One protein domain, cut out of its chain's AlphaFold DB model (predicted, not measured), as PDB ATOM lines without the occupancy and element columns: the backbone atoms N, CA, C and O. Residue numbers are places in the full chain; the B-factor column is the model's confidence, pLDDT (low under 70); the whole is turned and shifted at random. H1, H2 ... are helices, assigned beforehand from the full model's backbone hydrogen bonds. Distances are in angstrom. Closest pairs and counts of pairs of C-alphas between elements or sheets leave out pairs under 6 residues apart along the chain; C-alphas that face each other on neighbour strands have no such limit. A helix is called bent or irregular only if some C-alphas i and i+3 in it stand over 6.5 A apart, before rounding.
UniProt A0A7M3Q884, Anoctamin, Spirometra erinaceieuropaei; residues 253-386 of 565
ATOM      1  N   VAL A 253      29.547 -76.777  98.861       69.88
ATOM      2  CA  VAL A 253      28.242 -77.236  98.351       69.88
ATOM      3  C   VAL A 253      27.764 -76.354  97.199       69.88
ATOM      4  O   VAL A 253      27.167 -76.834  96.241       69.88
ATOM      5  N   PHE A 254      28.032 -75.050  97.267       69.25
ATOM      6  CA  PHE A 254      27.725 -74.148  96.160       69.25
ATOM      7  C   PHE A 254      28.629 -74.399  94.950       69.25
ATOM      8  O   PHE A 254      28.123 -74.403  93.834       69.25
ATOM      9  N   ALA A 255      29.927 -74.646  95.161       67.75
ATOM     10  CA  ALA A 255      30.868 -74.970  94.089       67.75
ATOM     11  C   ALA A 255      30.555 -76.317  93.414       67.75
ATOM     12  O   ALA A 255      30.651 -76.415  92.192       67.75
ATOM     13  N   SER A 256      30.137 -77.338  94.176       70.81
ATOM     14  CA  SER A 256      29.698 -78.618  93.603       70.81
ATOM     15  C   SER A 256      28.396 -78.466  92.813       70.81
ATOM     16  O   SER A 256      28.313 -78.930  91.683       70.81
ATOM     17  N   MET A 257      27.410 -77.735  93.343       73.38
ATOM     18  CA  MET A 257      26.126 -77.509  92.669       73.38
ATOM     19  C   MET A 257      26.263 -76.689  91.375       73.38
ATOM     20  O   MET A 257      25.623 -77.002  90.372       73.38
ATOM     21  N   THR A 258      27.089 -75.637  91.359       75.06
ATOM     22  CA  THR A 258      27.341 -74.873  90.124       75.06
ATOM     23  C   THR A 258      28.124 -75.698  89.106       75.06
ATOM     24  O   THR A 258      27.814 -75.624  87.917       75.06
ATOM     25  N   GLY A 259      29.069 -76.527  89.565       73.62
ATOM     26  CA  GLY A 259      29.751 -77.526  88.743       73.62
ATOM     27  C   GLY A 259      28.778 -78.506  88.084       73.62
ATOM     28  O   GLY A 259      28.831 -78.677  86.868       73.62
ATOM     29  N   ALA A 260      27.827 -79.051  88.848       74.56
ATOM     30  CA  ALA A 260      26.784 -79.957  88.364       74.56
ATOM     31  C   ALA A 260      25.925 -79.324  87.254       74.56
ATOM     32  O   ALA A 260      25.670 -79.937  86.217       74.56
ATOM     33  N   CYS A 261      25.508 -78.067  87.441       77.62
ATOM     34  CA  CYS A 261      24.718 -77.326  86.453       77.62
ATOM     35  C   CYS A 261      25.501 -77.053  85.161       77.62
ATOM     36  O   CYS A 261      24.953 -77.197  84.068       77.62
ATOM     37  N   ILE A 262      26.775 -76.663  85.265       79.50
ATOM     38  CA  ILE A 262      27.637 -76.453  84.091       79.50
ATOM     39  C   ILE A 262      27.852 -77.779  83.358       79.50
ATOM     40  O   ILE A 262      27.739 -77.829  82.134       79.50
ATOM     41  N   ASN A 263      28.099 -78.856  84.103       77.44
ATOM     42  CA  ASN A 263      28.247 -80.194  83.551       77.44
ATOM     43  C   ASN A 263      26.975 -80.643  82.810       77.44
ATOM     44  O   ASN A 263      27.071 -81.138  81.694       77.44
ATOM     45  N   LEU A 264      25.779 -80.372  83.347       79.12
ATOM     46  CA  LEU A 264      24.513 -80.630  82.653       79.12
ATOM     47  C   LEU A 264      24.416 -79.874  81.317       79.12
ATOM     48  O   LEU A 264      24.053 -80.466  80.301       79.12
ATOM     49  N   VAL A 265      24.765 -78.584  81.292       80.50
ATOM     50  CA  VAL A 265      24.757 -77.789  80.051       80.50
ATOM     51  C   VAL A 265      25.728 -78.373  79.022       80.50
ATOM     52  O   VAL A 265      25.378 -78.501  77.848       80.50
ATOM     53  N   LEU A 266      26.927 -78.773  79.454       77.38
ATOM     54  CA  LEU A 266      27.914 -79.417  78.587       77.38
ATOM     55  C   LEU A 266      27.411 -80.754  78.043       77.38
ATOM     56  O   LEU A 266      27.501 -80.976  76.837       77.38
ATOM     57  N   ILE A 267      26.822 -81.597  78.894       79.94
ATOM     58  CA  ILE A 267      26.222 -82.878  78.505       79.94
ATOM     59  C   ILE A 267      25.184 -82.666  77.398       79.94
ATOM     60  O   ILE A 267      25.189 -83.391  76.406       79.94
ATOM     61  N   MET A 268      24.330 -81.651  77.523       77.56
ATOM     62  CA  MET A 268      23.301 -81.358  76.526       77.56
ATOM     63  C   MET A 268      23.873 -80.892  75.182       77.56
ATOM     64  O   MET A 268      23.385 -81.301  74.128       77.56
ATOM     65  N   ILE A 269      24.902 -80.041  75.206       80.81
ATOM     66  CA  ILE A 269      25.568 -79.561  73.988       80.81
ATOM     67  C   ILE A 269      26.297 -80.721  73.303       80.81
ATOM     68  O   ILE A 269      26.116 -80.946  72.105       80.81
ATOM     69  N   LEU A 270      27.084 -81.481  74.066       76.38
ATOM     70  CA  LEU A 270      27.831 -82.632  73.569       76.38
ATOM     71  C   LEU A 270      26.905 -83.728  73.041       76.38
ATOM     72  O   LEU A 270      27.215 -84.305  72.006       76.38
ATOM     73  N   GLY A 271      25.741 -83.952  73.659       79.88
ATOM     74  CA  GLY A 271      24.739 -84.899  73.161       79.88
ATOM     75  C   GLY A 271      24.325 -84.601  71.718       79.88
ATOM     76  O   GLY A 271      24.378 -85.479  70.861       79.88
ATOM     77  N   ARG A 272      24.036 -83.332  71.390       80.56
ATOM     78  CA  ARG A 272      23.700 -82.927  70.010       80.56
ATOM     79  C   ARG A 272      24.866 -83.109  69.038       80.56
ATOM     80  O   ARG A 272      24.658 -83.520  67.893       80.56
ATOM     81  N   VAL A 273      26.086 -82.810  69.482       82.44
ATOM     82  CA  VAL A 273      27.299 -83.020  68.676       82.44
ATOM     83  C   VAL A 273      27.500 -84.509  68.401       82.44
ATOM     84  O   VAL A 273      27.734 -84.881  67.253       82.44
ATOM     85  N   TYR A 274      27.347 -85.364  69.412       82.50
ATOM     86  CA  TYR A 274      27.508 -86.809  69.283       82.50
ATOM     87  C   TYR A 274      26.435 -87.453  68.415       82.50
ATOM     88  O   TYR A 274      26.783 -88.282  67.583       82.50
ATOM     89  N   GLN A 275      25.171 -87.036  68.517       83.06
ATOM     90  CA  GLN A 275      24.113 -87.511  67.618       83.06
ATOM     91  C   GLN A 275      24.419 -87.150  66.157       83.06
ATOM     92  O   GLN A 275      24.349 -88.000  65.270       83.06
ATOM     93  N   THR A 276      24.857 -85.911  65.908       84.38
ATOM     94  CA  THR A 276      25.240 -85.456  64.560       84.38
ATOM     95  C   THR A 276      26.452 -86.224  64.029       84.38
ATOM     96  O   THR A 276      26.490 -86.618  62.862       84.38
ATOM     97  N   LEU A 277      27.450 -86.452  64.885       86.25
ATOM     98  CA  LEU A 277      28.651 -87.203  64.541       86.25
ATOM     99  C   LEU A 277      28.324 -88.671  64.252       86.25
ATOM    100  O   LEU A 277      28.753 -89.188  63.227       86.25
ATOM    101  N   ALA A 278      27.535 -89.320  65.110       87.31
ATOM    102  CA  ALA A 278      27.118 -90.708  64.954       87.31
ATOM    103  C   ALA A 278      26.308 -90.911  63.670       87.31
ATOM    104  O   ALA A 278      26.559 -91.872  62.941       87.31
ATOM    105  N   TYR A 279      25.406 -89.980  63.349       88.62
ATOM    106  CA  TYR A 279      24.677 -89.985  62.084       88.62
ATOM    107  C   TYR A 279      25.632 -89.892  60.893       88.62
ATOM    108  O   TYR A 279      25.614 -90.754  60.020       88.62
ATOM    109  N   LYS A 280      26.546 -88.912  60.893       89.75
ATOM    110  CA  LYS A 280      27.510 -88.725  59.799       89.75
ATOM    111  C   LYS A 280      28.465 -89.911  59.635       89.75
ATOM    112  O   LYS A 280      28.753 -90.303  58.510       89.75
ATOM    113  N   MET A 281      28.934 -90.495  60.738       89.50
ATOM    114  CA  MET A 281      29.761 -91.705  60.719       89.50
ATOM    115  C   MET A 281      28.999 -92.889  60.124       89.50
ATOM    116  O   MET A 281      29.519 -93.577  59.257       89.50
ATOM    117  N   THR A 282      27.748 -93.092  60.539       91.81
ATOM    118  CA  THR A 282      26.922 -94.202  60.042       91.81
ATOM    119  C   THR A 282      26.550 -94.007  58.566       91.81
ATOM    120  O   THR A 282      26.513 -94.971  57.810       91.81
ATOM    121  N   GLN A 283      26.376 -92.762  58.110       92.25
ATOM    122  CA  GLN A 283      26.236 -92.458  56.682       92.25
ATOM    123  C   GLN A 283      27.504 -92.787  55.883       92.25
ATOM    124  O   GLN A 283      27.405 -93.297  54.772       92.25
ATOM    125  N   TRP A 284      28.692 -92.511  56.431       93.25
ATOM    126  CA  TRP A 284      29.965 -92.857  55.783       93.25
ATOM    127  C   TRP A 284      30.198 -94.366  55.683       93.25
ATOM    128  O   TRP A 284      30.883 -94.807  54.765       93.25
ATOM    129  N   GLU A 285      29.629 -95.150  56.597       90.62
ATOM    130  CA  GLU A 285      29.715 -96.615  56.587       90.62
ATOM    131  C   GLU A 285      28.830 -97.270  55.514       90.62
ATOM    132  O   GLU A 285      29.063 -98.432  55.193       90.62
ATOM    133  N   MET A 286      27.873 -96.532  54.930       90.56
ATOM    134  CA  MET A 286      27.004 -96.972  53.825       90.56
ATOM    135  C   MET A 286      26.397 -98.370  54.039       90.56
ATOM    136  O   MET A 286      26.698 -99.316  53.312       90.56
ATOM    137  N   HIS A 287      25.533 -98.514  55.048       91.00
ATOM    138  CA  HIS A 287      24.809 -99.767  55.276       91.00
ATOM    139  C   HIS A 287      23.838-100.096  54.132       91.00
ATOM    140  O   HIS A 287      23.232 -99.203  53.547       91.00
ATOM    141  N   GLU A 288      23.670-101.392  53.853       87.19
ATOM    142  CA  GLU A 288      22.799-101.900  52.784       87.19
ATOM    143  C   GLU A 288      21.304-101.740  53.110       87.19
ATOM    144  O   GLU A 288      20.508-101.457  52.218       87.19
ATOM    145  N   THR A 289      20.910-101.889  54.382       89.31
ATOM    146  CA  THR A 289      19.505-101.809  54.815       89.31
ATOM    147  C   THR A 289      19.270-100.690  55.830       89.31
ATOM    148  O   THR A 289      20.130-100.397  56.665       89.31
ATOM    149  N   GLN A 290      18.067-100.096  55.816       84.94
ATOM    150  CA  GLN A 290      17.673 -99.075  56.798       84.94
ATOM    151  C   GLN A 290      17.661 -99.635  58.228       84.94
ATOM    152  O   GLN A 290      18.058 -98.954  59.166       84.94
ATOM    153  N   SER A 291      17.269-100.901  58.400       86.38
ATOM    154  CA  SER A 291      17.285-101.556  59.711       86.38
ATOM    155  C   SER A 291      18.700-101.696  60.274       86.38
ATOM    156  O   SER A 291      18.901-101.483  61.470       86.38
ATOM    157  N   ASP A 292      19.684-102.020  59.430       89.00
ATOM    158  CA  ASP A 292      21.082-102.058  59.856       89.00
ATOM    159  C   ASP A 292      21.594-100.651  60.160       89.00
ATOM    160  O   ASP A 292      22.207-100.446  61.208       89.00
ATOM    161  N   PHE A 293      21.277 -99.669  59.309       90.19
ATOM    162  CA  PHE A 293      21.608 -98.267  59.560       90.19
ATOM    163  C   PHE A 293      21.093 -97.797  60.926       90.19
ATOM    164  O   PHE A 293      21.881 -97.321  61.745       90.19
ATOM    165  N   ASP A 294      19.807 -98.004  61.214       84.44
ATOM    166  CA  ASP A 294      19.184 -97.595  62.474       84.44
ATOM    167  C   ASP A 294      19.792 -98.340  63.667       84.44
ATOM    168  O   ASP A 294      20.067 -97.734  64.705       84.44
ATOM    169  N   LYS A 295      20.091 -99.637  63.525       84.75
ATOM    170  CA  LYS A 295      20.733-100.447  64.571       84.75
ATOM    171  C   LYS A 295      22.147 -99.965  64.898       84.75
ATOM    172  O   LYS A 295      22.506 -99.855  66.071       84.75
ATOM    173  N   TYR A 296      22.973 -99.689  63.894       87.56
ATOM    174  CA  TYR A 296      24.334 -99.210  64.128       87.56
ATOM    175  C   TYR A 296      24.353 -97.756  64.598       87.56
ATOM    176  O   TYR A 296      25.160 -97.421  65.469       87.56
ATOM    177  N   LEU A 297      23.448 -96.910  64.095       86.62
ATOM    178  CA  LEU A 297      23.252 -95.552  64.595       86.62
ATOM    179  C   LEU A 297      22.882 -95.570  66.082       86.62
ATOM    180  O   LEU A 297      23.537 -94.900  66.877       86.62
ATOM    181  N   THR A 298      21.911 -96.408  66.457       81.44
ATOM    182  CA  THR A 298      21.485 -96.661  67.844       81.44
ATOM    183  C   THR A 298      22.671 -96.981  68.744       81.44
ATOM    184  O   THR A 298      22.875 -96.323  69.761       81.44
ATOM    185  N   ILE A 299      23.489 -97.967  68.362       80.12
ATOM    186  CA  ILE A 299      24.633 -98.405  69.170       80.12
ATOM    187  C   ILE A 299      25.662 -97.280  69.325       80.12
ATOM    188  O   ILE A 299      26.178 -97.070  70.422       80.12
ATOM    189  N   LYS A 300      25.970 -96.540  68.252       82.19
ATOM    190  CA  LYS A 300      26.942 -95.439  68.311       82.19
ATOM    191  C   LYS A 300      26.442 -94.290  69.181       82.19
ATOM    192  O   LYS A 300      27.183 -93.834  70.049       82.19
ATOM    193  N   VAL A 301      25.199 -93.847  68.976       80.69
ATOM    194  CA  VAL A 301      24.563 -92.809  69.802       80.69
ATOM    195  C   VAL A 301      24.570 -93.242  71.265       80.69
ATOM    196  O   VAL A 301      25.049 -92.490  72.110       80.69
ATOM    197  N   PHE A 302      24.171 -94.484  71.547       79.75
ATOM    198  CA  PHE A 302      24.205 -95.055  72.891       79.75
ATOM    199  C   PHE A 302      25.602 -94.995  73.519       79.75
ATOM    200  O   PHE A 302      25.741 -94.520  74.641       79.75
ATOM    201  N   LEU A 303      26.649 -95.438  72.816       76.31
ATOM    202  CA  LEU A 303      28.011 -95.442  73.358       76.31
ATOM    203  C   LEU A 303      28.532 -94.026  73.635       76.31
ATOM    204  O   LEU A 303      29.132 -93.788  74.686       76.31
ATOM    205  N   PHE A 304      28.296 -93.080  72.724       78.38
ATOM    206  CA  PHE A 304      28.711 -91.695  72.932       78.38
ATOM    207  C   PHE A 304      27.951 -91.043  74.085       78.38
ATOM    208  O   PHE A 304      28.564 -90.390  74.930       78.38
ATOM    209  N   GLU A 305      26.636 -91.243  74.159       75.06
ATOM    210  CA  GLU A 305      25.824 -90.720  75.253       75.06
ATOM    211  C   GLU A 305      26.189 -91.361  76.589       75.06
ATOM    212  O   GLU A 305      26.319 -90.652  77.582       75.06
ATOM    213  N   PHE A 306      26.444 -92.667  76.620       75.75
ATOM    214  CA  PHE A 306      26.904 -93.373  77.809       75.75
ATOM    215  C   PHE A 306      28.170 -92.733  78.381       75.75
ATOM    216  O   PHE A 306      28.220 -92.377  79.560       75.75
ATOM    217  N   VAL A 307      29.190 -92.534  77.544       77.44
ATOM    218  CA  VAL A 307      30.430 -91.885  77.984       77.44
ATOM    219  C   VAL A 307      30.142 -90.451  78.429       77.44
ATOM    220  O   VAL A 307      30.597 -90.050  79.493       77.44
ATOM    221  N   ASN A 308      29.344 -89.697  77.675       76.69
ATOM    222  CA  ASN A 308      29.014 -88.307  77.991       76.69
ATOM    223  C   ASN A 308      28.297 -88.143  79.344       76.69
ATOM    224  O   ASN A 308      28.657 -87.270  80.128       76.69
ATOM    225  N   TYR A 309      27.300 -88.984  79.631       74.69
ATOM    226  CA  TYR A 309      26.506 -88.907  80.859       74.69
ATOM    227  C   TYR A 309      27.261 -89.423  82.080       74.69
ATOM    228  O   TYR A 309      27.159 -88.837  83.158       74.69
ATOM    229  N   TYR A 310      28.005 -90.520  81.931       76.62
ATOM    230  CA  TYR A 310      28.625 -91.172  83.077       76.62
ATOM    231  C   TYR A 310      30.070 -90.751  83.319       76.62
ATOM    232  O   TYR A 310      30.546 -90.972  84.427       76.62
ATOM    233  N   ALA A 311      30.784 -90.133  82.370       77.19
ATOM    234  CA  ALA A 311      32.198 -89.782  82.561       77.19
ATOM    235  C   ALA A 311      32.439 -88.894  83.792       77.19
ATOM    236  O   ALA A 311      33.366 -89.162  84.556       77.19
ATOM    237  N   SER A 312      31.596 -87.882  84.031       79.88
ATOM    238  CA  SER A 312      31.729 -87.014  85.210       79.88
ATOM    239  C   SER A 312      31.449 -87.772  86.513       79.88
ATOM    240  O   SER A 312      32.192 -87.643  87.484       79.88
ATOM    241  N   ILE A 313      30.422 -88.623  86.512       78.12
ATOM    242  CA  ILE A 313      30.017 -89.464  87.647       78.12
ATOM    243  C   ILE A 313      31.123 -90.481  87.964       78.12
ATOM    244  O   ILE A 313      31.516 -90.620  89.121       78.12
ATOM    245  N   PHE A 314      31.682 -91.144  86.946       78.00
ATOM    246  CA  PHE A 314      32.838 -92.035  87.069       78.00
ATOM    247  C   PHE A 314      34.055 -91.294  87.630       78.00
ATOM    248  O   PHE A 314      34.726 -91.802  88.530       78.00
ATOM    249  N   TYR A 315      34.338 -90.087  87.141       82.12
ATOM    250  CA  TYR A 315      35.442 -89.280  87.648       82.12
ATOM    251  C   TYR A 315      35.281 -88.968  89.143       82.12
ATOM    252  O   TYR A 315      36.196 -89.234  89.928       82.12
ATOM    253  N   ILE A 316      34.108 -88.483  89.560       77.56
ATOM    254  CA  ILE A 316      33.820 -88.157  90.966       77.56
ATOM    255  C   ILE A 316      33.849 -89.408  91.846       77.56
ATOM    256  O   ILE A 316      34.345 -89.359  92.969       77.56
ATOM    257  N   ALA A 317      33.342 -90.532  91.342       76.81
ATOM    258  CA  ALA A 317      33.247 -91.769  92.101       76.81
ATOM    259  C   ALA A 317      34.602 -92.459  92.324       76.81
ATOM    260  O   ALA A 317      34.853 -92.957  93.422       76.81
ATOM    261  N   PHE A 318      35.467 -92.519  91.303       76.69
ATOM    262  CA  PHE A 318      36.668 -93.369  91.339       76.69
ATOM    263  C   PHE A 318      37.991 -92.600  91.370       76.69
ATOM    264  O   PHE A 318      38.978 -93.125  91.887       76.69
ATOM    265  N   PHE A 319      38.035 -91.377  90.837       80.19
ATOM    266  CA  PHE A 319      39.289 -90.637  90.655       80.19
ATOM    267  C   PHE A 319      39.418 -89.449  91.611       80.19
ATOM    268  O   PHE A 319      40.498 -89.221  92.169       80.19
ATOM    269  N   LYS A 320      38.326 -88.714  91.848       79.19
ATOM    270  CA  LYS A 320      38.323 -87.539  92.726       79.19
ATOM    271  C   LYS A 320      38.648 -87.924  94.172       79.19
ATOM    272  O   LYS A 320      38.116 -88.890  94.711       79.19
ATOM    273  N   GLY A 321      39.566 -87.190  94.802       77.06
ATOM    274  CA  GLY A 321      39.988 -87.431  96.185       77.06
ATOM    275  C   GLY A 321      40.870 -88.663  96.415       77.06
ATOM    276  O   GLY A 321      41.404 -88.808  97.512       77.06
ATOM    277  N   ARG A 322      41.086 -89.531  95.413       78.12
ATOM    278  CA  ARG A 322      41.847 -90.780  95.595       78.12
ATOM    279  C   ARG A 322      43.353 -90.638  95.371       78.12
ATOM    280  O   ARG A 322      44.126 -91.366  95.990       78.12
ATOM    281  N   PHE A 323      43.755 -89.692  94.522       79.38
ATOM    282  CA  PHE A 323      45.144 -89.468  94.095       79.38
ATOM    283  C   PHE A 323      45.672 -88.081  94.494       79.38
ATOM    284  O   PHE A 323      46.376 -87.438  93.723       79.38
ATOM    285  N   VAL A 324      45.301 -87.575  95.674       79.00
ATOM    286  CA  VAL A 324      45.688 -86.221  96.135       79.00
ATOM    287  C   VAL A 324      47.066 -86.210  96.817       79.00
ATOM    288  O   VAL A 324      47.776 -85.204  96.767       79.00
ATOM    289  N   GLY A 325      47.483 -87.339  97.396       78.88
ATOM    290  CA  GLY A 325      48.675 -87.423  98.248       78.88
ATOM    291  C   GLY A 325      48.401 -86.905  99.663       78.88
ATOM    292  O   GLY A 325      47.246 -86.736 100.050       78.88
ATOM    293  N   HIS A 326      49.459 -86.642 100.429       78.94
ATOM    294  CA  HIS A 326      49.362 -86.169 101.814       78.94
ATOM    295  C   HIS A 326      49.884 -84.726 101.958       78.94
ATOM    296  O   HIS A 326      50.702 -84.270 101.148       78.94
ATOM    297  N   PRO A 327      49.459 -83.979 102.997       76.94
ATOM    298  CA  PRO A 327      49.995 -82.650 103.281       76.94
ATOM    299  C   PRO A 327      51.532 -82.672 103.380       76.94
ATOM    300  O   PRO A 327      52.094 -83.394 104.199       76.94
ATOM    301  N   GLY A 328      52.210 -81.908 102.515       73.94
ATOM    302  CA  GLY A 328      53.679 -81.869 102.400       73.94
ATOM    303  C   GLY A 328      54.233 -82.487 101.111       73.94
ATOM    304  O   GLY A 328      55.270 -82.034 100.637       73.94
ATOM    305  N   ALA A 329      53.516 -83.434 100.497       78.31
ATOM    306  CA  ALA A 329      53.850 -84.012  99.195       78.31
ATOM    307  C   ALA A 329      52.560 -84.315  98.412       78.31
ATOM    308  O   ALA A 329      52.091 -85.450  98.333       78.31
ATOM    309  N   PHE A 330      51.955 -83.263  97.855       79.81
ATOM    310  CA  PHE A 330      50.757 -83.405  97.032       79.81
ATOM    311  C   PHE A 330      51.108 -83.963  95.656       79.81
ATOM    312  O   PHE A 330      52.068 -83.518  95.024       79.81
ATOM    313  N   ALA A 331      50.283 -84.881  95.161       78.94
ATOM    314  CA  ALA A 331      50.358 -85.303  93.774       78.94
ATOM    315  C   ALA A 331      49.858 -84.158  92.882       78.94
ATOM    316  O   ALA A 331      48.720 -83.690  93.013       78.94
ATOM    317  N   THR A 332      50.731 -83.682  91.999       78.62
ATOM    318  CA  THR A 332      50.408 -82.646  91.020       78.62
ATOM    319  C   THR A 332      50.254 -83.276  89.643       78.62
ATOM    320  O   THR A 332      51.100 -84.044  89.189       78.62
ATOM    321  N   PHE A 333      49.161 -82.945  88.967       75.69
ATOM    322  CA  PHE A 333      48.938 -83.294  87.573       75.69
ATOM    323  C   PHE A 333      49.059 -82.010  86.753       75.69
ATOM    324  O   PHE A 333      48.383 -81.024  87.037       75.69
ATOM    325  N   LEU A 334      49.985 -81.980  85.786       70.88
ATOM    326  CA  LEU A 334      50.307 -80.781  84.989       70.88
ATOM    327  C   LEU A 334      50.661 -79.537  85.837       70.88
ATOM    328  O   LEU A 334      50.344 -78.408  85.474       70.88
ATOM    329  N   GLY A 335      51.306 -79.735  86.993       70.81
ATOM    330  CA  GLY A 335      51.684 -78.647  87.906       70.81
ATOM    331  C   GLY A 335      50.532 -78.076  88.746       70.81
ATOM    332  O   GLY A 335      50.774 -77.211  89.587       70.81
ATOM    333  N   LEU A 336      49.304 -78.579  88.579       71.44
ATOM    334  CA  LEU A 336      48.136 -78.228  89.389       71.44
ATOM    335  C   LEU A 336      47.859 -79.321  90.431       71.44
ATOM    336  O   LEU A 336      48.101 -80.506  90.199       71.44
ATOM    337  N   ARG A 337      47.370 -78.924  91.612       74.19
ATOM    338  CA  ARG A 337      47.003 -79.859  92.688       74.19
ATOM    339  C   ARG A 337      45.716 -80.600  92.317       74.19
ATOM    340  O   ARG A 337      44.729 -79.948  91.988       74.19
ATOM    341  N   ASN A 338      45.719 -81.926  92.451       77.06
ATOM    342  CA  ASN A 338      44.526 -82.749  92.238       77.06
ATOM    343  C   ASN A 338      43.381 -82.375  93.198       77.06
ATOM    344  O   ASN A 338      43.609 -81.972  94.342       77.06
ATOM    345  N   GLU A 339      42.142 -82.526  92.729       78.38
ATOM    346  CA  GLU A 339      40.944 -82.202  93.504       78.38
ATOM    347  C   GLU A 339      40.712 -83.192  94.656       78.38
ATOM    348  O   GLU A 339      40.758 -84.412  94.478       78.38
ATOM    349  N   ALA A 340      40.413 -82.649  95.838       77.62
ATOM    350  CA  ALA A 340      40.081 -83.408  97.040       77.62
ATOM    351  C   ALA A 340      38.567 -83.404  97.306       77.62
ATOM    352  O   ALA A 340      37.872 -82.464  96.923       77.62
ATOM    353  N   CYS A 341      38.072 -84.441  97.987       78.38
ATOM    354  CA  CYS A 341      36.690 -84.491  98.472       78.38
ATOM    355  C   CYS A 341      36.509 -83.614  99.722       78.38
ATOM    356  O   CYS A 341      37.456 -83.371 100.475       78.38
ATOM    357  N   SER A 342      35.270 -83.189  99.978       75.38
ATOM    358  CA  SER A 342      34.890 -82.584 101.261       75.38
ATOM    359  C   SER A 342      34.941 -83.596 102.426       75.38
ATOM    360  O   SER A 342      34.989 -84.808 102.217       75.38
ATOM    361  N   ALA A 343      34.884 -83.107 103.671       68.88
ATOM    362  CA  ALA A 343      34.951 -83.937 104.884       68.88
ATOM    363  C   ALA A 343      33.781 -84.934 105.054       68.88
ATOM    364  O   ALA A 343      33.846 -85.803 105.916       68.88
ATOM    365  N   GLY A 344      32.706 -84.801 104.266       69.00
ATOM    366  CA  GLY A 344      31.587 -85.754 104.218       69.00
ATOM    367  C   GLY A 344      31.715 -86.809 103.111       69.00
ATOM    368  O   GLY A 344      30.747 -87.515 102.829       69.00
ATOM    369  N   GLY A 345      32.875 -86.879 102.449       75.88
ATOM    370  CA  GLY A 345      33.125 -87.738 101.297       75.88
ATOM    371  C   GLY A 345      32.552 -87.194  99.984       75.88
ATOM    372  O   GLY A 345      31.791 -86.226  99.945       75.88
ATOM    373  N   CYS A 346      32.910 -87.843  98.875       81.44
ATOM    374  CA  CYS A 346      32.436 -87.472  97.537       81.44
ATOM    375  C   CYS A 346      31.014 -87.991  97.216       81.44
ATOM    376  O   CYS A 346      30.462 -87.648  96.175       81.44
ATOM    377  N   LEU A 347      30.379 -88.782  98.096       79.50
ATOM    378  CA  LEU A 347      29.039 -89.341  97.849       79.50
ATOM    379  C   LEU A 347      27.942 -88.270  97.812       79.50
ATOM    380  O   LEU A 347      27.005 -88.386  97.029       79.50
ATOM    381  N   VAL A 348      28.059 -87.216  98.625       77.12
ATOM    382  CA  VAL A 348      27.102 -86.097  98.601       77.12
ATOM    383  C   VAL A 348      27.224 -85.305  97.298       77.12
ATOM    384  O   VAL A 348      26.206 -84.933  96.722       77.12
ATOM    385  N   GLU A 349      28.446 -85.098  96.803       77.19
ATOM    386  CA  GLU A 349      28.694 -84.461  95.500       77.19
ATOM    387  C   GLU A 349      28.143 -85.324  94.355       77.19
ATOM    388  O   GLU A 349      27.430 -84.824  93.492       77.19
ATOM    389  N   LEU A 350      28.363 -86.641  94.407       79.19
ATOM    390  CA  LEU A 350      27.806 -87.598  93.447       79.19
ATOM    391  C   LEU A 350      26.270 -87.592  93.435       79.19
ATOM    392  O   LEU A 350      25.649 -87.622  92.375       79.19
ATOM    393  N   ALA A 351      25.647 -87.563  94.615       78.19
ATOM    394  CA  ALA A 351      24.195 -87.528  94.748       78.19
ATOM    395  C   ALA A 351      23.605 -86.221  94.197       78.19
ATOM    396  O   ALA A 351      22.534 -86.242  93.593       78.19
ATOM    397  N   GLN A 352      24.304 -85.096  94.377       77.00
ATOM    398  CA  GLN A 352      23.923 -83.812  93.785       77.00
ATOM    399  C   GLN A 352      24.006 -83.858  92.257       77.00
ATOM    400  O   GLN A 352      23.042 -83.471  91.602       77.00
ATOM    401  N   ASP A 353      25.094 -84.388  91.696       74.50
ATOM    402  CA  ASP A 353      25.261 -84.536  90.246       74.50
ATOM    403  C   ASP A 353      24.189 -85.439  89.633       74.50
ATOM    404  O   ASP A 353      23.548 -85.062  88.653       74.50
ATOM    405  N   LEU A 354      23.924 -86.599  90.240       78.75
ATOM    406  CA  LEU A 354      22.858 -87.503  89.800       78.75
ATOM    407  C   LEU A 354      21.485 -86.825  89.855       78.75
ATOM    408  O   LEU A 354      20.716 -86.930  88.902       78.75
ATOM    409  N   LEU A 355      21.185 -86.100  90.938       75.06
ATOM    410  CA  LEU A 355      19.926 -85.370  91.082       75.06
ATOM    411  C   LEU A 355      19.777 -84.288  90.003       75.06
ATOM    412  O   LEU A 355      18.726 -84.202  89.369       75.06
ATOM    413  N   VAL A 356      20.819 -83.482  89.781       72.94
ATOM    414  CA  VAL A 356      20.818 -82.412  88.773       72.94
ATOM    415  C   VAL A 356      20.706 -82.992  87.365       72.94
ATOM    416  O   VAL A 356      19.945 -82.459  86.563       72.94
ATOM    417  N   ILE A 357      21.382 -84.104  87.062       73.50
ATOM    418  CA  ILE A 357      21.307 -84.755  85.748       73.50
ATOM    419  C   ILE A 357      19.931 -85.390  85.523       73.50
ATOM    420  O   ILE A 357      19.320 -85.137  84.486       73.50
ATOM    421  N   MET A 358      19.403 -86.166  86.474       68.38
ATOM    422  CA  MET A 358      18.116 -86.861  86.320       68.38
ATOM    423  C   MET A 358      16.937 -85.887  86.255       68.38
ATOM    424  O   MET A 358      16.104 -85.976  85.355       68.38
ATOM    425  N   VAL A 359      16.878 -84.920  87.176       73.94
ATOM    426  CA  VAL A 359      15.804 -83.915  87.187       73.94
ATOM    427  C   VAL A 359      15.993 -82.923  86.044       73.94
ATOM    428  O   VAL A 359      15.037 -82.599  85.343       73.94
ATOM    429  N   GLY A 360      17.222 -82.455  85.821       72.25
ATOM    430  CA  GLY A 360      17.537 -81.479  84.784       72.25
ATOM    431  C   GLY A 360      17.268 -82.005  83.378       72.25
ATOM    432  O   GLY A 360      16.594 -81.325  82.605       72.25
ATOM    433  N   LYS A 361      17.708 -83.231  83.057       70.12
ATOM    434  CA  LYS A 361      17.430 -83.858  81.754       70.12
ATOM    435  C   LYS A 361      15.929 -84.046  81.544       70.12
ATOM    436  O   LYS A 361      15.440 -83.676  80.483       70.12
ATOM    437  N   GLN A 362      15.185 -84.533  82.544       67.88
ATOM    438  CA  GLN A 362      13.733 -84.714  82.413       67.88
ATOM    439  C   GLN A 362      13.012 -83.389  82.139       67.88
ATOM    440  O   GLN A 362      12.147 -83.319  81.268       67.88
ATOM    441  N   VAL A 363      13.373 -82.324  82.862       74.88
ATOM    442  CA  VAL A 363      12.777 -80.999  82.661       74.88
ATOM    443  C   VAL A 363      13.066 -80.496  81.252       74.88
ATOM    444  O   VAL A 363      12.145 -80.039  80.577       74.88
ATOM    445  N   VAL A 364      14.314 -80.597  80.781       72.12
ATOM    446  CA  VAL A 364      14.633 -80.092  79.446       72.12
ATOM    447  C   VAL A 364      14.039 -80.960  78.342       72.12
ATOM    448  O   VAL A 364      13.518 -80.394  77.387       72.12
ATOM    449  N   ASN A 365      14.046 -82.285  78.463       69.38
ATOM    450  CA  ASN A 365      13.445 -83.168  77.465       69.38
ATOM    451  C   ASN A 365      11.942 -82.901  77.332       69.38
ATOM    452  O   ASN A 365      11.483 -82.614  76.231       69.38
ATOM    453  N   ASN A 366      11.212 -82.824  78.450       72.38
ATOM    454  CA  ASN A 366       9.792 -82.453  78.444       72.38
ATOM    455  C   ASN A 366       9.571 -81.055  77.834       72.38
ATOM    456  O   ASN A 366       8.609 -80.820  77.102       72.38
ATOM    457  N   CYS A 367      10.456 -80.093  78.127       74.81
ATOM    458  CA  CYS A 367      10.388 -78.764  77.524       74.81
ATOM    459  C   CYS A 367      10.673 -78.795  76.018       74.81
ATOM    460  O   CYS A 367       9.991 -78.092  75.279       74.81
ATOM    461  N   GLN A 368      11.655 -79.567  75.548       70.81
ATOM    462  CA  GLN A 368      11.971 -79.701  74.126       70.81
ATOM    463  C   GLN A 368      10.833 -80.399  73.385       70.81
ATOM    464  O   GLN A 368      10.415 -79.897  72.350       70.81
ATOM    465  N   GLU A 369      10.264 -81.462  73.946       68.19
ATOM    466  CA  GLU A 369       9.140 -82.199  73.366       68.19
ATOM    467  C   GLU A 369       7.891 -81.325  73.190       68.19
ATOM    468  O   GLU A 369       7.169 -81.476  72.214       68.19
ATOM    469  N   ILE A 370       7.657 -80.350  74.075       74.50
ATOM    470  CA  ILE A 370       6.529 -79.415  73.941       74.50
ATOM    471  C   ILE A 370       6.895 -78.211  73.062       74.50
ATOM    472  O   ILE A 370       6.144 -77.831  72.164       74.50
ATOM    473  N   LEU A 371       8.030 -77.558  73.328       74.38
ATOM    474  CA  LEU A 371       8.382 -76.284  72.691       74.38
ATOM    475  C   LEU A 371       8.855 -76.464  71.249       74.38
ATOM    476  O   LEU A 371       8.526 -75.629  70.404       74.38
ATOM    477  N   PHE A 372       9.607 -77.528  70.954       77.31
ATOM    478  CA  PHE A 372      10.143 -77.785  69.619       77.31
ATOM    479  C   PHE A 372       9.043 -77.976  68.567       77.31
ATOM    480  O   PHE A 372       9.072 -77.224  67.591       77.31
ATOM    481  N   PRO A 373       8.040 -78.867  68.730       75.88
ATOM    482  CA  PRO A 373       7.009 -79.028  67.710       75.88
ATOM    483  C   PRO A 373       6.150 -77.773  67.564       75.88
ATOM    484  O   PRO A 373       5.775 -77.439  66.443       75.88
ATOM    485  N   ILE A 374       5.881 -77.024  68.644       77.75
ATOM    486  CA  ILE A 374       5.121 -75.763  68.568       77.75
ATOM    487  C   ILE A 374       5.896 -74.710  67.765       77.75
ATOM    488  O   ILE A 374       5.343 -74.103  66.846       77.75
ATOM    489  N   ALA A 375       7.176 -74.499  68.083       77.31
ATOM    490  CA  ALA A 375       8.016 -73.517  67.402       77.31
ATOM    491  C   ALA A 375       8.285 -73.906  65.942       77.31
ATOM    492  O   ALA A 375       8.184 -73.062  65.049       77.31
ATOM    493  N   ALA A 376       8.575 -75.185  65.688       76.06
ATOM    494  CA  ALA A 376       8.787 -75.714  64.347       76.06
ATOM    495  C   ALA A 376       7.511 -75.625  63.499       76.06
ATOM    496  O   ALA A 376       7.576 -75.151  62.367       76.06
ATOM    497  N   SER A 377       6.342 -75.970  64.055       70.12
ATOM    498  CA  SER A 377       5.047 -75.817  63.375       70.12
ATOM    499  C   SER A 377       4.741 -74.352  63.057       70.12
ATOM    500  O   SER A 377       4.276 -74.038  61.963       70.12
ATOM    501  N   TRP A 378       5.033 -73.428  63.979       75.38
ATOM    502  CA  TRP A 378       4.879 -71.992  63.737       75.38
ATOM    503  C   TRP A 378       5.797 -71.494  62.611       75.38
ATOM    504  O   TRP A 378       5.351 -70.775  61.714       75.38
ATOM    505  N   PHE A 379       7.068 -71.903  62.614       77.38
ATOM    506  CA  PHE A 379       8.018 -71.520  61.570       77.38
ATOM    507  C   PHE A 379       7.641 -72.117  60.209       77.38
ATOM    508  O   PHE A 379       7.705 -71.421  59.193       77.38
ATOM    509  N   HIS A 380       7.191 -73.375  60.195       73.56
ATOM    510  CA  HIS A 380       6.712 -74.060  59.000       73.56
ATOM    511  C   HIS A 380       5.539 -73.307  58.360       73.56
ATOM    512  O   HIS A 380       5.615 -72.967  57.180       73.56
ATOM    513  N   ARG A 381       4.520 -72.931  59.150       71.38
ATOM    514  CA  ARG A 381       3.356 -72.143  58.690       71.38
ATOM    515  C   ARG A 381       3.740 -70.781  58.114       71.38
ATOM    516  O   ARG A 381       3.216 -70.365  57.080       71.38
ATOM    517  N   LYS A 382       4.698 -70.101  58.749       74.62
ATOM    518  CA  LYS A 382       5.188 -68.801  58.279       74.62
ATOM    519  C   LYS A 382       5.966 -68.913  56.964       74.62
ATOM    520  O   LYS A 382       5.819 -68.045  56.106       74.62
ATOM    521  N   LYS A 383       6.790 -69.956  56.799       72.12
ATOM    522  CA  LYS A 383       7.608 -70.186  55.596       72.12
ATOM    523  C   LYS A 383       6.761 -70.628  54.399       72.12
ATOM    524  O   LYS A 383       6.997 -70.160  53.288       72.12
ATOM    525  N   SER A 384       5.775 -71.494  54.624       63.28
ATOM    526  CA  SER A 384       4.891 -72.002  53.571       63.28
ATOM    527  C   SER A 384       3.860 -70.971  53.098       63.28
ATOM    528  O   SER A 384       3.299 -71.119  52.020       63.28
ATOM    529  N   GLY A 385       3.641 -69.888  53.855       63.47
ATOM    530  CA  GLY A 385       2.737 -68.802  53.464       63.47
ATOM    531  C   GLY A 385       1.249 -69.122  53.652       63.47
ATOM    532  O   GLY A 385       0.413 -68.267  53.355       63.47
ATOM    533  N   LEU A 386       0.914 -70.295  54.208       61.66
ATOM    534  CA  LEU A 386      -0.466 -70.749  54.425       61.66
ATOM    535  C   LEU A 386      -1.237 -69.889  55.449       61.66
ATOM    536  O   LEU A 386      -2.464 -69.872  55.432       61.66
TER     537      LEU A 386
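What this domain is: This is residues 253 to 386 of the 565 residues of the protein "Anoctamin" of Spirometra erinaceieuropaei (UniProt A0A7M3Q884). Two long helices, H3 and H1, meet near their first residues as a V; H2 folds back beside H1, and its last arm, H2b, turns to pack on the beginning of H3. Residues 365 to 386, of which 365 to 384 belong to H3, stick out free, and the long loop of residues 320 to 346 lies at the opposite end of the longest axis. The printed part has 134 residues with three named helices, H1, H2 and H3 in chain order, and no named strand; the class is all helix. The whole is loose, with a radius of gyration of the C-alphas of 20.6 A, and only just elongated, spanning 71 by 36 by 24 A.

Where its parts are: H3, residues 347 to 384, is 53.3 A long, from C-alpha 347 at (29.039, -89.341, 97.849) to C-alpha 384 at (4.891, -72.002, 53.571). It has a kink of 26 degrees near residue 370, and is neither bent nor irregular, but only just: C-alphas 370 and 373 are 6.3 A apart. H1, residues 253 to 285, is 46.1 A long and begins at (28.242, -77.236, 98.351). H2, residues 290 to 319, was assigned as one helix by its hydrogen bonds but is bent: C-alphas 309 and 312 are 7.1 A apart. Its arms are H2a, residues 290 to 309, 27.6 A, and H2b, residues 312 to 319, 10.0 A, at a steep tilt of 55 degrees.

How they stand to each other: H3 touches H1 with residues 349 to 361 alone, the closest C-alphas being those of Asp 353 and Ala 260, 5.2 A apart; they run the same way at a steep tilt of 53 degrees. H2b and H3 form a helical hairpin at a shallow tilt of 20 degrees, closest at the C-alphas of Ile 313 and Leu 350, 6.5 A. H1 and H2a form another, at 23 degrees, closest at the C-alphas of Gln 275 and Val 301, 5.7 A. H2a and H3 are only just apart, at 8.3 A. Every O i to N i+4 pair is within hydrogen-bond range in H1, H2a and H2b, and 32 of 34 in H3.

The domain as a whole: The farthest C-alphas, those of Gly 328 and Leu 386, are 73.2 A apart. The printed part has no cut; the H1 to H2 link is tight and the H2 to H3 link long. Mean pLDDT of the printed part is 77.9, with 12 residues under 70, among them 253 to 255 and 384 to 386.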